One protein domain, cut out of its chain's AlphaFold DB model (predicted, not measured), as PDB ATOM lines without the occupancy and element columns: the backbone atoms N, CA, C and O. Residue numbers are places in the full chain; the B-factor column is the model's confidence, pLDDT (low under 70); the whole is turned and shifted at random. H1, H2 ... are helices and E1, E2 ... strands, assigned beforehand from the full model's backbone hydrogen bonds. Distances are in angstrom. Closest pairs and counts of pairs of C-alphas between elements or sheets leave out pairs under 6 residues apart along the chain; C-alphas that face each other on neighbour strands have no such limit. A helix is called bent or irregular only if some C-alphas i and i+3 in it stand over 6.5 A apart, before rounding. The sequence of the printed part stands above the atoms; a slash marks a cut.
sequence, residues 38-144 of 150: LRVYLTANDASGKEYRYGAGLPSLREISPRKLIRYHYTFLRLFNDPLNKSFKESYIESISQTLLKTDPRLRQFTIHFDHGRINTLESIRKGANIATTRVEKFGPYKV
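What this domain is: This is residues 38 to 144 of the 150 residues of an uncharacterized protein of Verrucomicrobiales bacterium (UniProt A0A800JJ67). A strongly twisted sheet of four strands forms a wall, with H1 and H2 over one face, meeting at their ends as an L, and no named helix on the other face. The two longest strands, E3 and E4, run side by side past the start of E1 toward the small helix H3, where residues 123 to 128 stick out at one end of the long axis. The printed part has 107 residues, with three named helices and four named strands in the order E1 E2 H1 H2 E3 H3 E4; the sheet's order is E2 E1 E3 E4, all antiparallel, and the class is mixed, helices and strands. It is only just loose, close to compact, with a radius of gyration of the C-alphas of 15.8 A and an elongated outline of 51 by 33 by 26 A.

Where its parts are: E1, residues 38 to 46, begins at C-alpha 38 (-17.058, -32.008, -9.331) and is 26.8 A long. E2 is residues 51 to 55. H1, residues 70 to 81, measures 16.6 A. H2, residues 83 to 103, measures 29.8 A; it has a kink of 29 degrees near residue 90 and is irregular, with C-alphas 84 and 87 8.2 A apart. E3, residues 107 to 119, measures 35.8 A. H3 is residues 122 to 126. E4, residues 132 to 143, measures 33.7 A and ends at C-alpha 143 (-36.953, -18.791, -15.760).

How they stand to each other: E1 and E2 form a hairpin, with N 42 and O 54 2.9 A apart, within hydrogen-bond range. E1 and E3 are antiparallel at 157 degrees, with N 43 and O 111 at 3.0 A. E3 and E4 are antiparallel at 160 degrees, with N 114 and O 137 at 2.8 A. H1 is on the sheet at a height of 8.8 A, over E1 and E3; its closest C-alphas to E1 are those of Leu 38 and His 73, 6.1 A. H2 is on the same face at 9.9 A, over E3 and, only just, E4, with 3 of its C-alphas falling on E4. Together E2, H1, H2 and E3 make a split strand-helix-strand unit, two strands running the same way with E1 between them, and its crossover is right-handed. H1 and H2 touch only at the corner, with C-alphas of Leu 79 and Asn 85 closest at 5.9 A; they are only just about perpendicular, at 70.1 degrees. H3 is not on the sheet and is apart from H1 and H2. Each O i to N i+4 pair is within hydrogen-bond range in H1 and H3, and 15 of 17 in H2.

The domain as a whole: The two C-alphas farthest apart, those of Pro 105 and Arg 126, are 50.8 A apart. The printed part has no cut. The link from E2 to H1, 14 residues, is long; the other links are tight. Residues 82 to 87, of which 83 to 87 belong to H2, stand free. The mean pLDDT of the printed part is 89.0, and residues 66 to 68 are under 70.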
ATOM      1  N   LEU A  38     -16.025 -33.021  -9.213       85.56
ATOM      2  CA  LEU A  38     -17.058 -32.008  -9.331       85.56
ATOM      3  C   LEU A  38     -17.584 -32.048 -10.763       85.56
ATOM      4  O   LEU A  38     -16.803 -31.911 -11.707       85.56
ATOM      5  N   ARG A  39     -18.890 -32.258 -10.924       89.12
ATOM      6  CA  ARG A  39     -19.578 -32.209 -12.221       89.12
ATOM      7  C   ARG A  39     -20.634 -31.118 -12.173       89.12
ATOM      8  O   ARG A  39     -21.387 -31.040 -11.210       89.12
ATOM      9  N   VAL A  40     -20.699 -30.310 -13.228       91.12
ATOM     10  CA  VAL A  40     -21.751 -29.306 -13.402       91.12
ATOM     11  C   VAL A  40     -22.615 -29.701 -14.591       91.12
ATOM     12  O   VAL A  40     -22.099 -30.021 -15.664       91.12
ATOM     13  N   TYR A  41     -23.929 -29.696 -14.403       94.00
ATOM     14  CA  TYR A  41     -24.903 -29.923 -15.467       94.00
ATOM     15  C   TYR A  41     -26.159 -29.096 -15.215       94.00
ATOM     16  O   TYR A  41     -26.335 -28.501 -14.153       94.00
ATOM     17  N   LEU A  42     -27.025 -29.049 -16.216       95.75
ATOM     18  CA  LEU A  42     -28.286 -28.330 -16.172       95.75
ATOM     19  C   LEU A  42     -29.427 -29.330 -16.329       95.75
ATOM     20  O   LEU A  42     -29.318 -30.277 -17.112       95.75
ATOM     21  N   THR A  43     -30.534 -29.087 -15.640       97.31
ATOM     22  CA  THR A  43     -31.825 -29.648 -16.048       97.31
ATOM     23  C   THR A  43     -32.767 -28.521 -16.417       97.31
ATOM     24  O   THR A  43     -32.733 -27.462 -15.792       97.31
ATOM     25  N   ALA A  44     -33.565 -28.707 -17.461       96.81
ATOM     26  CA  ALA A  44     -34.578 -27.752 -17.877       96.81
ATOM     27  C   ALA A  44     -35.909 -28.459 -18.094       96.81
ATOM     28  O   ALA A  44     -35.934 -29.567 -18.626       96.81
ATOM     29  N   ASN A  45     -37.000 -27.798 -17.712       96.44
ATOM     30  CA  ASN A  45     -38.343 -28.361 -17.779       96.44
ATOM     31  C   ASN A  45     -39.216 -27.549 -18.735       96.44
ATOM     32  O   ASN A  45     -39.158 -26.311 -18.751       96.44
ATOM     33  N   ASP A  46     -40.042 -28.245 -19.514       93.19
ATOM     34  CA  ASP A  46     -41.100 -27.624 -20.313       93.19
ATOM     35  C   ASP A  46     -42.375 -27.372 -19.484       93.19
ATOM     36  O   ASP A  46     -42.428 -27.629 -18.278       93.19
ATOM     37  N   ALA A  47     -43.412 -26.824 -20.123       88.50
ATOM     38  CA  ALA A  47     -44.684 -26.511 -19.468       88.50
ATOM     39  C   ALA A  47     -45.448 -27.749 -18.959       88.50
ATOM     40  O   ALA A  47     -46.300 -27.607 -18.088       88.50
ATOM     41  N   SER A  48     -45.142 -28.944 -19.476       91.56
ATOM     42  CA  SER A  48     -45.720 -30.209 -19.005       91.56
ATOM     43  C   SER A  48     -44.965 -30.802 -17.810       91.56
ATOM     44  O   SER A  48     -45.389 -31.808 -17.250       91.56
ATOM     45  N   GLY A  49     -43.845 -30.188 -17.411       89.06
ATOM     46  CA  GLY A  49     -42.974 -30.684 -16.347       89.06
ATOM     47  C   GLY A  49     -41.965 -31.734 -16.811       89.06
ATOM     48  O   GLY A  49     -41.199 -32.230 -15.985       89.06
ATOM     49  N   LYS A  50     -41.913 -32.057 -18.109       94.50
ATOM     50  CA  LYS A  50     -40.922 -32.989 -18.649       94.50
ATOM     51  C   LYS A  50     -39.523 -32.384 -18.544       94.50
ATOM     52  O   LYS A  50     -39.296 -31.266 -19.010       94.50
ATOM     53  N   GLU A  51     -38.610 -33.139 -17.937       96.00
ATOM     54  CA  GLU A  51     -37.230 -32.730 -17.681       96.00
ATOM     55  C   GLU A  51     -36.282 -33.169 -18.804       96.00
ATOM     56  O   GLU A  51     -36.342 -34.291 -19.309       96.00
ATOM     57  N   TYR A  52     -35.372 -32.270 -19.164       95.56
ATOM     58  CA  TYR A  52     -34.316 -32.472 -20.146       95.56
ATOM     59  C   TYR A  52     -32.969 -32.131 -19.511       95.56
ATOM     60  O   TYR A  52     -32.836 -31.121 -18.816       95.56
ATOM     61  N   ARG A  53     -31.951 -32.958 -19.765       95.44
ATOM     62  CA  ARG A  53     -30.600 -32.773 -19.224       95.44
ATOM     63  C   ARG A  53     -29.675 -32.149 -20.264       95.44
ATOM     64  O   ARG A  53     -29.600 -32.632 -21.390       95.44
ATOM     65  N   TYR A  54     -28.921 -31.137 -19.847       95.50
ATOM     66  CA  TYR A  54     -27.909 -30.466 -20.660       95.50
ATOM     67  C   TYR A  54     -26.584 -30.343 -19.902       95.50
ATOM     68  O   TYR A  54     -26.532 -30.447 -18.674       95.50
ATOM     69  N   GLY A  55     -25.496 -30.092 -20.625       93.31
ATOM     70  CA  GLY A  55     -24.230 -29.693 -20.024       93.31
ATOM     71  C   GLY A  55     -24.195 -28.204 -19.675       93.31
ATOM     72  O   GLY A  55     -25.038 -27.417 -20.097       93.31
ATOM     73  N   ALA A  56     -23.188 -27.808 -18.899       89.38
ATOM     74  CA  ALA A  56     -22.992 -26.420 -18.478       89.38
ATOM     75  C   ALA A  56     -22.098 -25.602 -19.436       89.38
ATOM     76  O   ALA A  56     -21.893 -24.409 -19.239       89.38
ATOM     77  N   GLY A  57     -21.533 -26.217 -20.478       89.25
ATOM     78  CA  GLY A  57     -20.614 -25.541 -21.392       89.25
ATOM     79  C   GLY A  57     -21.326 -24.643 -22.399       89.25
ATOM     80  O   GLY A  57     -21.859 -25.133 -23.392       89.25
ATOM     81  N   LEU A  58     -21.286 -23.327 -22.200       87.69
ATOM     82  CA  LEU A  58     -21.751 -22.352 -23.193       87.69
ATOM     83  C   LEU A  58     -20.797 -22.259 -24.405       87.69
ATOM     84  O   LEU A  58     -19.598 -22.501 -24.257       87.69
ATOM     85  N   PRO A  59     -21.302 -21.907 -25.607       86.75
ATOM     86  CA  PRO A  59     -22.694 -21.565 -25.931       86.75
ATOM     87  C   PRO A  59     -23.544 -22.762 -26.391       86.75
ATOM     88  O   PRO A  59     -24.661 -22.568 -26.838       86.75
ATOM     89  N   SER A  60     -23.029 -23.994 -26.352       88.69
ATOM     90  CA  SER A  60     -23.705 -25.175 -26.930       88.69
ATOM     91  C   SER A  60     -24.303 -26.129 -25.893       88.69
ATOM     92  O   SER A  60     -24.772 -27.206 -26.245       88.69
ATOM     93  N   LEU A  61     -24.254 -25.753 -24.614       92.75
ATOM     94  CA  LEU A  61     -24.643 -26.573 -23.463       92.75
ATOM     95  C   LEU A  61     -23.999 -27.966 -23.473       92.75
ATOM     96  O   LEU A  61     -24.606 -28.963 -23.081       92.75
ATOM     97  N   ARG A  62     -22.747 -28.047 -23.936       90.94
ATOM     98  CA  ARG A  62     -21.991 -29.303 -23.959       90.94
ATOM     99  C   ARG A  62     -21.589 -29.708 -22.552       90.94
ATOM    100  O   ARG A  62     -21.297 -28.868 -21.696       90.94
ATOM    101  N   GLU A  63     -21.544 -31.013 -22.315       88.81
ATOM    102  CA  GLU A  63     -20.968 -31.531 -21.082       88.81
ATOM    103  C   GLU A  63     -19.476 -31.213 -21.019       88.81
ATOM    104  O   GLU A  63     -18.728 -31.394 -21.982       88.81
ATOM    105  N   ILE A  64     -19.038 -30.745 -19.856       81.44
ATOM    106  CA  ILE A  64     -17.633 -30.477 -19.591       81.44
ATOM    107  C   ILE A  64     -17.083 -31.711 -18.888       81.44
ATOM    108  O   ILE A  64     -17.542 -32.076 -17.809       81.44
ATOM    109  N   SER A  65     -16.110 -32.383 -19.506       78.88
ATOM    110  CA  SER A  65     -15.531 -33.599 -18.931       78.88
ATOM    111  C   SER A  65     -14.893 -33.301 -17.562       78.88
ATOM    112  O   SER A  65     -13.941 -32.511 -17.504       78.88
ATOM    113  N   PRO A  66     -15.329 -33.966 -16.470       68.88
ATOM    114  CA  PRO A  66     -14.786 -33.722 -15.132       68.88
ATOM    115  C   PRO A  66     -13.284 -34.016 -15.039       68.88
ATOM    116  O   PRO A  66     -12.546 -33.308 -14.357       68.88
ATOM    117  N   ARG A  67     -12.809 -35.029 -15.780       66.75
ATOM    118  CA  ARG A  67     -11.398 -35.447 -15.782       66.75
ATOM    119  C   ARG A  67     -10.475 -34.437 -16.460       66.75
ATOM    120  O   ARG A  67      -9.335 -34.289 -16.038       66.75
ATOM    121  N   LYS A  68     -10.945 -33.750 -17.505       62.53
ATOM    122  CA  LYS A  68     -10.101 -32.833 -18.288       62.53
ATOM    123  C   LYS A  68     -10.020 -31.434 -17.680       62.53
ATOM    124  O   LYS A  68      -9.059 -30.720 -17.941       62.53
ATOM    125  N   LEU A  69     -11.016 -31.027 -16.890       70.69
ATOM    126  CA  LEU A  69     -11.189 -29.629 -16.492       70.69
ATOM    127  C   LEU A  69     -11.645 -29.479 -15.034       70.69
ATOM    128  O   LEU A  69     -12.508 -28.660 -14.728       70.69
ATOM    129  N   ILE A  70     -11.065 -30.238 -14.102       70.00
ATOM    130  CA  ILE A  70     -11.451 -30.158 -12.684       70.00
ATOM    131  C   ILE A  70     -11.299 -28.733 -12.116       70.00
ATOM    132  O   ILE A  70     -12.185 -28.237 -11.424       70.00
ATOM    133  N   ARG A  71     -10.233 -28.015 -12.509       72.62
ATOM    134  CA  ARG A  71     -10.012 -26.606 -12.140       72.62
ATOM    135  C   ARG A  71     -11.139 -25.699 -12.628       72.62
ATOM    136  O   ARG A  71     -11.555 -24.822 -11.885       72.62
ATOM    137  N   TYR A  72     -11.651 -25.929 -13.839       78.06
ATOM    138  CA  TYR A  72     -12.784 -25.168 -14.368       78.06
ATOM    139  C   TYR A  72     -14.004 -25.334 -13.467       78.06
ATOM    140  O   TYR A  72     -14.579 -24.341 -13.044       78.06
ATOM    141  N   HIS A  73     -14.355 -26.575 -13.122       79.62
ATOM    142  CA  HIS A  73     -15.530 -26.864 -12.304       79.62
ATOM    143  C   HIS A  73     -15.426 -26.202 -10.921       79.62
ATOM    144  O   HIS A  73     -16.391 -25.597 -10.461       79.62
ATOM    145  N   TYR A  74     -14.249 -26.246 -10.283       80.12
ATOM    146  CA  TYR A  74     -14.033 -25.584  -8.991       80.12
ATOM    147  C   TYR A  74     -14.086 -24.063  -9.082       80.12
ATOM    148  O   TYR A  74     -14.699 -23.423  -8.228       80.12
ATOM    149  N   THR A  75     -13.472 -23.476 -10.110       83.31
ATOM    150  CA  THR A  75     -13.585 -22.036 -10.367       83.31
ATOM    151  C   THR A  75     -15.044 -21.656 -10.573       83.31
ATOM    152  O   THR A  75     -15.514 -20.689  -9.982       83.31
ATOM    153  N   PHE A  76     -15.779 -22.452 -11.346       83.88
ATOM    154  CA  PHE A  76     -17.186 -22.234 -11.630       83.88
ATOM    155  C   PHE A  76     -18.035 -22.250 -10.351       83.88
ATOM    156  O   PHE A  76     -18.780 -21.308 -10.097       83.88
ATOM    157  N   LEU A  77     -17.843 -23.257  -9.492       84.38
ATOM    158  CA  LEU A  77     -18.484 -23.346  -8.177       84.38
ATOM    159  C   LEU A  77     -18.145 -22.145  -7.289       84.38
ATOM    160  O   LEU A  77     -19.034 -21.564  -6.674       84.38
ATOM    161  N   ARG A  78     -16.870 -21.739  -7.232       84.69
ATOM    162  CA  ARG A  78     -16.444 -20.578  -6.440       84.69
ATOM    163  C   ARG A  78     -17.128 -19.297  -6.917       84.69
ATOM    164  O   ARG A  78     -17.629 -18.541  -6.092       84.69
ATOM    165  N   LEU A  79     -17.175 -19.072  -8.230       86.56
ATOM    166  CA  LEU A  79     -17.863 -17.920  -8.814       86.56
ATOM    167  C   LEU A  79     -19.373 -17.959  -8.526       86.56
ATOM    168  O   LEU A  79     -19.969 -16.918  -8.260       86.56
ATOM    169  N   PHE A  80     -19.986 -19.146  -8.519       84.75
ATOM    170  CA  PHE A  80     -21.406 -19.322  -8.208       84.75
ATOM    171  C   PHE A  80     -21.753 -19.190  -6.721       84.75
ATOM    172  O   PHE A  80     -22.848 -18.726  -6.404       84.75
ATOM    173  N   ASN A  81     -20.841 -19.521  -5.808       83.62
ATOM    174  CA  ASN A  81     -21.084 -19.433  -4.364       83.62
ATOM    175  C   ASN A  81     -20.753 -18.065  -3.772       83.62
ATOM    176  O   ASN A  81     -21.448 -17.600  -2.874       83.62
ATOM    177  N   ASP A  82     -19.744 -17.379  -4.298       85.94
ATOM    178  CA  ASP A  82     -19.306 -16.098  -3.751       85.94
ATOM    179  C   ASP A  82     -20.373 -15.000  -3.979       85.94
ATOM    180  O   ASP A  82     -20.789 -14.772  -5.125       85.94
ATOM    181  N   PRO A  83     -20.874 -14.330  -2.924       81.81
ATOM    182  CA  PRO A  83     -21.873 -13.270  -3.055       81.81
ATOM    183  C   PRO A  83     -21.357 -12.047  -3.828       81.81
ATOM    184  O   PRO A  83     -22.162 -11.348  -4.443       81.81
ATOM    185  N   LEU A  84     -20.040 -11.816  -3.869       86.94
ATOM    186  CA  LEU A  84     -19.436 -10.693  -4.594       86.94
ATOM    187  C   LEU A  84     -19.491 -10.872  -6.118       86.94
ATOM    188  O   LEU A  84     -19.403  -9.899  -6.860       86.94
ATOM    189  N   ASN A  85     -19.711 -12.095  -6.607       89.62
ATOM    190  CA  ASN A  85     -19.737 -12.414  -8.038       89.62
ATOM    191  C   ASN A  85     -21.146 -12.331  -8.653       89.62
ATOM    192  O   ASN A  85     -21.457 -13.040  -9.611       89.62
ATOM    193  N   LYS A  86     -22.019 -11.467  -8.118       89.44
ATOM    194  CA  LYS A  86     -23.416 -11.329  -8.564       89.44
ATOM    195  C   LYS A  86     -23.537 -11.076 -10.075       89.44
ATOM    196  O   LYS A  86     -24.277 -11.794 -10.741       89.44
ATOM    197  N   SER A  87     -22.747 -10.152 -10.624       88.94
ATOM    198  CA  SER A  87     -22.777  -9.818 -12.058       88.94
ATOM    199  C   SER A  87     -22.417 -11.002 -12.960       88.94
ATOM    200  O   SER A  87     -23.023 -11.180 -14.017       88.94
ATOM    201  N   PHE A  88     -21.469 -11.848 -12.539       90.56
ATOM    202  CA  PHE A  88     -21.141 -13.079 -13.260       90.56
ATOM    203  C   PHE A  88     -22.324 -14.051 -13.255       90.56
ATOM    204  O   PHE A  88     -22.691 -14.561 -14.312       90.56
ATOM    205  N   LYS A  89     -22.941 -14.283 -12.086       91.12
ATOM    206  CA  LYS A  89     -24.089 -15.197 -11.959       91.12
ATOM    207  C   LYS A  89     -25.234 -14.754 -12.860       91.12
ATOM    208  O   LYS A  89     -25.747 -15.565 -13.622       91.12
ATOM    209  N   GLU A  90     -25.590 -13.473 -12.814       91.81
ATOM    210  CA  GLU A  90     -26.655 -12.896 -13.641       91.81
ATOM    211  C   GLU A  90     -26.360 -13.059 -15.135       91.81
ATOM    212  O   GLU A  90     -27.187 -13.607 -15.862       91.81
ATOM    213  N   SER A  91     -25.154 -12.688 -15.576       92.06
ATOM    214  CA  SER A  91     -24.747 -12.798 -16.987       92.06
ATOM    215  C   SER A  91     -24.735 -14.248 -17.478       92.06
ATOM    216  O   SER A  91     -25.132 -14.545 -18.608       92.06
ATOM    217  N   TYR A  92     -24.293 -15.178 -16.631       93.31
ATOM    218  CA  TYR A  92     -24.267 -16.597 -16.957       93.31
ATOM    219  C   TYR A  92     -25.678 -17.200 -17.021       93.31
ATOM    220  O   TYR A  92     -25.988 -17.935 -17.959       93.31
ATOM    221  N   ILE A  93     -26.557 -16.853 -16.073       94.19
ATOM    222  CA  ILE A  93     -27.974 -17.252 -16.070       94.19
ATOM    223  C   ILE A  93     -28.682 -16.706 -17.318       94.19
ATOM    224  O   ILE A  93     -29.397 -17.455 -17.983       94.19
ATOM    225  N   GLU A  94     -28.450 -15.439 -17.681       94.00
ATOM    226  CA  GLU A  94     -28.979 -14.833 -18.911       94.00
ATOM    227  C   GLU A  94     -28.480 -15.596 -20.146       94.00
ATOM    228  O   GLU A  94     -29.275 -15.981 -21.001       94.00
ATOM    229  N   SER A  95     -27.187 -15.919 -20.204       94.19
ATOM    230  CA  SER A  95     -26.597 -16.654 -21.328       94.19
ATOM    231  C   SER A  95     -27.166 -18.072 -21.474       94.19
ATOM    232  O   SER A  95     -27.491 -18.488 -22.591       94.19
ATOM    233  N   ILE A  96     -27.345 -18.808 -20.368       94.94
ATOM    234  CA  ILE A  96     -28.031 -20.110 -20.389       94.94
ATOM    235  C   ILE A  96     -29.462 -19.939 -20.880       94.94
ATOM    236  O   ILE A  96     -29.880 -20.676 -21.768       94.94
ATOM    237  N   SER A  97     -30.199 -18.972 -20.333       94.75
ATOM    238  CA  SER A  97     -31.585 -18.710 -20.715       94.75
ATOM    239  C   SER A  97     -31.716 -18.498 -22.225       94.75
ATOM    240  O   SER A  97     -32.536 -19.151 -22.867       94.75
ATOM    241  N   GLN A  98     -30.874 -17.645 -22.815       93.56
ATOM    242  CA  GLN A  98     -30.883 -17.402 -24.262       93.56
ATOM    243  C   GLN A  98     -30.526 -18.658 -25.060       93.56
ATOM    244  O   GLN A  98     -31.119 -18.929 -26.102       93.56
ATOM    245  N   THR A  99     -29.559 -19.434 -24.580       94.62
ATOM    246  CA  THR A  99     -29.112 -20.651 -25.263       94.62
ATOM    247  C   THR A  99     -30.182 -21.742 -25.234       94.62
ATOM    248  O   THR A  99     -30.464 -22.356 -26.262       94.62
ATOM    249  N   LEU A 100     -30.823 -21.954 -24.083       94.50
ATOM    250  CA  LEU A 100     -31.936 -22.891 -23.935       94.50
ATOM    251  C   LEU A 100     -33.126 -22.476 -24.797       94.50
ATOM    252  O   LEU A 100     -33.674 -23.323 -25.491       94.50
ATOM    253  N   LEU A 101     -33.470 -21.183 -24.825       92.31
ATOM    254  CA  LEU A 101     -34.547 -20.662 -25.670       92.31
ATOM    255  C   LEU A 101     -34.287 -20.920 -27.163       92.31
ATOM    256  O   LEU A 101     -35.213 -21.260 -27.895       92.31
ATOM    257  N   LYS A 102     -33.031 -20.780 -27.607       91.75
ATOM    258  CA  LYS A 102     -32.613 -21.115 -28.979       91.75
ATOM    259  C   LYS A 102     -32.639 -22.621 -29.256       91.75
ATOM    260  O   LYS A 102     -32.838 -23.010 -30.400       91.75
ATOM    261  N   THR A 103     -32.407 -23.446 -28.235       91.50
ATOM    262  CA  THR A 103     -32.347 -24.912 -28.355       91.50
ATOM    263  C   THR A 103     -33.744 -25.529 -28.410       91.50
ATOM    264  O   THR A 103     -34.030 -26.316 -29.306       91.50
ATOM    265  N   ASP A 104     -34.623 -25.160 -27.476       90.62
ATOM    266  CA  ASP A 104     -36.035 -25.544 -27.478       90.62
ATOM    267  C   ASP A 104     -36.887 -24.411 -26.862       90.62
ATOM    268  O   ASP A 104     -36.864 -24.203 -25.641       90.62
ATOM    269  N   PRO A 105     -37.685 -23.690 -27.677       90.75
ATOM    270  CA  PRO A 105     -38.525 -22.584 -27.214       90.75
ATOM    271  C   PRO A 105     -39.612 -22.967 -26.198       90.75
ATOM    272  O   PRO A 105     -40.236 -22.087 -25.597       90.75
ATOM    273  N   ARG A 106     -39.889 -24.264 -26.014       92.31
ATOM    274  CA  ARG A 106     -40.914 -24.759 -25.082       92.31
ATOM    275  C   ARG A 106     -40.414 -24.840 -23.643       92.31
ATOM    276  O   ARG A 106     -41.238 -24.930 -22.729       92.31
ATOM    277  N   LEU A 107     -39.099 -24.800 -23.426       94.25
ATOM    278  CA  LEU A 107     -38.502 -24.819 -22.093       94.25
ATOM    279  C   LEU A 107     -38.907 -23.564 -21.313       94.25
ATOM    280  O   LEU A 107     -38.926 -22.452 -21.842       94.25
ATOM    281  N   ARG A 108     -39.251 -23.741 -20.036       93.81
ATOM    282  CA  ARG A 108     -39.777 -22.664 -19.177       93.81
ATOM    283  C   ARG A 108     -38.853 -22.314 -18.033       93.81
ATOM    284  O   ARG A 108     -38.745 -21.144 -17.670       93.81
ATOM    285  N   GLN A 109     -38.189 -23.314 -17.475       95.94
ATOM    286  CA  GLN A 109     -37.295 -23.137 -16.343       95.94
ATOM    287  C   GLN A 109     -36.099 -24.067 -16.438       95.94
ATOM    288  O   GLN A 109     -36.179 -25.115 -17.074       95.94
ATOM    289  N   PHE A 110     -35.012 -23.692 -15.778       96.81
ATOM    290  CA  PHE A 110     -33.830 -24.526 -15.648       96.81
ATOM    291  C   PHE A 110     -33.198 -24.408 -14.266       96.81
ATOM    292  O   PHE A 110     -33.321 -23.389 -13.592       96.81
ATOM    293  N   THR A 111     -32.492 -25.455 -13.865       96.94
ATOM    294  CA  THR A 111     -31.746 -25.551 -12.613       96.94
ATOM    295  C   THR A 111     -30.313 -25.947 -12.935       96.94
ATOM    296  O   THR A 111     -30.072 -26.810 -13.781       96.94
ATOM    297  N   ILE A 112     -29.357 -25.314 -12.261       95.12
ATOM    298  CA  ILE A 112     -27.935 -25.643 -12.357       95.12
ATOM    299  C   ILE A 112     -27.598 -26.580 -11.203       95.12
ATOM    300  O   ILE A 112     -27.903 -26.276 -10.051       95.12
ATOM    301  N   HIS A 113     -26.964 -27.705 -11.506       94.44
ATOM    302  CA  HIS A 113     -26.622 -28.737 -10.533       94.44
ATOM    303  C   HIS A 113     -25.111 -28.891 -10.439       94.44
ATOM    304  O   HIS A 113     -24.424 -28.986 -11.459       94.44
ATOM    305  N   PHE A 114     -24.618 -28.960  -9.210       91.81
ATOM    306  CA  PHE A 114     -23.240 -29.282  -8.872       91.81
ATOM    307  C   PHE A 114     -23.226 -30.605  -8.111       91.81
ATOM    308  O   PHE A 114     -23.652 -30.670  -6.958       91.81
ATOM    309  N   ASP A 115     -22.723 -31.656  -8.751       92.06
ATOM    310  CA  ASP A 115     -22.495 -32.948  -8.109       92.06
ATOM    311  C   ASP A 115     -21.106 -32.938  -7.468       92.06
ATOM    312  O   ASP A 115     -20.083 -32.983  -8.158       92.06
ATOM    313  N   HIS A 116     -21.073 -32.878  -6.140       88.19
ATOM    314  CA  HIS A 116     -19.861 -32.886  -5.331       88.19
ATOM    315  C   HIS A 116     -19.520 -34.314  -4.919       88.19
ATOM    316  O   HIS A 116     -20.125 -34.851  -3.989       88.19
ATOM    317  N   GLY A 117     -18.539 -34.926  -5.578       87.44
ATOM    318  CA  GLY A 117     -17.988 -36.208  -5.146       87.44
ATOM    319  C   GLY A 117     -16.989 -36.018  -4.011       87.44
ATOM    320  O   GLY A 117     -16.000 -35.291  -4.161       87.44
ATOM    321  N   ARG A 118     -17.229 -36.682  -2.877       86.06
ATOM    322  CA  ARG A 118     -16.392 -36.620  -1.674       86.06
ATOM    323  C   ARG A 118     -15.979 -38.013  -1.227       86.06
ATOM    324  O   ARG A 118     -16.803 -38.917  -1.174       86.06
ATOM    325  N   ILE A 119     -14.707 -38.156  -0.881       86.50
ATOM    326  CA  ILE A 119     -14.186 -39.295  -0.134       86.50
ATOM    327  C   ILE A 119     -14.502 -39.016   1.332       86.50
ATOM    328  O   ILE A 119     -14.156 -37.946   1.847       86.50
ATOM    329  N   ASN A 120     -15.209 -39.943   1.972       84.06
ATOM    330  CA  ASN A 120     -15.550 -39.839   3.382       84.06
ATOM    331  C   ASN A 120     -14.298 -39.943   4.251       84.06
ATOM    332  O   ASN A 120     -13.254 -40.438   3.828       84.06
ATOM    333  N   THR A 121     -14.404 -39.460   5.484       84.69
ATOM    334  CA  THR A 121     -13.288 -39.535   6.422       84.69
ATOM    335  C   THR A 121     -12.987 -40.980   6.795       84.69
ATOM    336  O   THR A 121     -13.893 -41.819   6.843       84.69
ATOM    337  N   LEU A 122     -11.727 -41.273   7.120       83.38
ATOM    338  CA  LEU A 122     -11.343 -42.609   7.587       83.38
ATOM    339  C   LEU A 122     -12.144 -43.039   8.824       83.38
ATOM    340  O   LEU A 122     -12.514 -44.205   8.934       83.38
ATOM    341  N   GLU A 123     -12.461 -42.106   9.726       85.25
ATOM    342  CA  GLU A 123     -13.307 -42.384  10.890       85.25
ATOM    343  C   GLU A 123     -14.717 -42.836  10.480       85.25
ATOM    344  O   GLU A 123     -15.217 -43.840  10.986       85.25
ATOM    345  N   SER A 124     -15.344 -42.136   9.530       84.88
ATOM    346  CA  SER A 124     -16.686 -42.482   9.049       84.88
ATOM    347  C   SER A 124     -16.694 -43.844   8.359       84.88
ATOM    348  O   SER A 124     -17.601 -44.643   8.575       84.88
ATOM    349  N   ILE A 125     -15.659 -44.133   7.564       88.75
ATOM    350  CA  ILE A 125     -15.510 -45.417   6.867       88.75
ATOM    351  C   ILE A 125     -15.345 -46.561   7.876       88.75
ATOM    352  O   ILE A 125     -16.006 -47.587   7.746       88.75
ATOM    353  N   ARG A 126     -14.544 -46.376   8.938       88.50
ATOM    354  CA  ARG A 126     -14.411 -47.366  10.028       88.50
ATOM    355  C   ARG A 126     -15.734 -47.636  10.750       88.50
ATOM    356  O   ARG A 126     -15.932 -48.740  11.243       88.50
ATOM    357  N   LYS A 127     -16.637 -46.653  10.790       92.75
ATOM    358  CA  LYS A 127     -17.998 -46.778  11.342       92.75
ATOM    359  C   LYS A 127     -19.027 -47.304  10.324       92.75
ATOM    360  O   LYS A 127     -20.217 -47.304  10.620       92.75
ATOM    361  N   GLY A 128     -18.592 -47.748   9.141       91.38
ATOM    362  CA  GLY A 128     -19.442 -48.389   8.131       91.38
ATOM    363  C   GLY A 128     -19.980 -47.464   7.035       91.38
ATOM    364  O   GLY A 128     -20.809 -47.892   6.236       91.38
ATOM    365  N   ALA A 129     -19.533 -46.207   6.956       89.81
ATOM    366  CA  ALA A 129     -19.908 -45.339   5.842       89.81
ATOM    367  C   ALA A 129     -19.267 -45.805   4.524       89.81
ATOM    368  O   ALA A 129     -18.149 -46.323   4.498       89.81
ATOM    369  N   ASN A 130     -19.939 -45.521   3.406       91.50
ATOM    370  CA  ASN A 130     -19.364 -45.700   2.071       91.50
ATOM    371  C   ASN A 130     -18.046 -44.927   1.921       91.50
ATOM    372  O   ASN A 130     -17.887 -43.843   2.480       91.50
ATOM    373  N   ILE A 131     -17.122 -45.438   1.105       87.94
ATOM    374  CA  ILE A 131     -15.825 -44.783   0.856       87.94
ATOM    375  C   ILE A 131     -16.013 -43.419   0.185       87.94
ATOM    376  O   ILE A 131     -15.344 -42.448   0.535       87.94
ATOM    377  N   ALA A 132     -16.946 -43.333  -0.762       88.38
ATOM    378  CA  ALA A 132     -17.257 -42.109  -1.478       88.38
ATOM    379  C   ALA A 132     -18.761 -41.845  -1.500       88.38
ATOM    380  O   ALA A 132     -19.578 -42.766  -1.536       88.38
ATOM    381  N   THR A 133     -19.117 -40.567  -1.492       90.12
ATOM    382  CA  THR A 133     -20.493 -40.084  -1.603       90.12
ATOM    383  C   THR A 133     -20.575 -38.957  -2.622       90.12
ATOM    384  O   THR A 133     -19.579 -38.303  -2.942       90.12
ATOM    385  N   THR A 134     -21.772 -38.717  -3.148       89.94
ATOM    386  CA  THR A 134     -22.052 -37.561  -4.000       89.94
ATOM    387  C   THR A 134     -23.149 -36.731  -3.362       89.94
ATOM    388  O   THR A 134     -24.219 -37.248  -3.048       89.94
ATOM    389  N   ARG A 135     -22.889 -35.438  -3.173       89.12
ATOM    390  CA  ARG A 135     -23.893 -34.468  -2.731       89.12
ATOM    391  C   ARG A 135     -24.230 -33.539  -3.885       89.12
ATOM    392  O   ARG A 135     -23.325 -32.959  -4.472       89.12
ATOM    393  N   VAL A 136     -25.517 -33.369  -4.167       92.75
ATOM    394  CA  VAL A 136     -25.987 -32.449  -5.207       92.75
ATOM    395  C   VAL A 136     -26.336 -31.107  -4.579       92.75
ATOM    396  O   VAL A 136     -27.132 -31.041  -3.642       92.75
ATOM    397  N   GLU A 137     -25.746 -30.039  -5.096       91.81
ATOM    398  CA  GLU A 137     -26.107 -28.658  -4.789       91.81
ATOM    399  C   GLU A 137     -26.817 -28.046  -6.000       91.81
ATOM    400  O   GLU A 137     -26.392 -28.243  -7.139       91.81
ATOM    401  N   LYS A 138     -27.929 -27.346  -5.762       93.81
ATOM    402  CA  LYS A 138     -28.821 -26.847  -6.814       93.81
ATOM    403  C   LYS A 138     -28.937 -25.331  -6.743       93.81
ATOM    404  O   LYS A 138     -29.162 -24.785  -5.667       93.81
ATOM    405  N   PHE A 139     -28.862 -24.679  -7.898       91.75
ATOM    406  CA  PHE A 139     -29.076 -23.242  -8.056       91.75
ATOM    407  C   PHE A 139     -30.222 -23.006  -9.037       91.75
ATOM    408  O   PHE A 139     -30.179 -23.481 -10.176       91.75
ATOM    409  N   GLY A 140     -31.243 -22.281  -8.583       91.88
ATOM    410  CA  GLY A 140     -32.500 -22.088  -9.300       91.88
ATOM    411  C   GLY A 140     -33.698 -22.658  -8.524       91.88
ATOM    412  O   GLY A 140     -33.589 -22.867  -7.314       91.88
ATOM    413  N   PRO A 141     -34.836 -22.905  -9.194       93.81
ATOM    414  CA  PRO A 141     -35.031 -22.797 -10.642       93.81
ATOM    415  C   PRO A 141     -34.981 -21.348 -11.151       93.81
ATOM    416  O   PRO A 141     -35.425 -20.413 -10.489       93.81
ATOM    417  N   TYR A 142     -34.458 -21.170 -12.361       94.69
ATOM    418  CA  TYR A 142     -34.428 -19.910 -13.102       94.69
ATOM    419  C   TYR A 142     -35.390 -19.978 -14.282       94.69
ATOM    420  O   TYR A 142     -35.495 -21.008 -14.942       94.69
ATOM    421  N   LYS A 143     -36.077 -18.873 -14.584       94.00
ATOM    422  CA  LYS A 143     -36.953 -18.791 -15.760       94.00
ATOM    423  C   LYS A 143     -36.124 -18.672 -17.038       94.00
ATOM    424  O   LYS A 143     -35.185 -17.880 -17.087       94.00
ATOM    425  N   VAL A 144     -36.535 -19.382 -18.085       90.88
ATOM    426  CA  VAL A 144     -36.067 -19.145 -19.455       90.88
ATOM    427  C   VAL A 144     -36.797 -17.898 -19.967       90.88
ATOM    428  O   VAL A 144     -37.976 -17.945 -20.315       90.88
TER     429      VAL A 144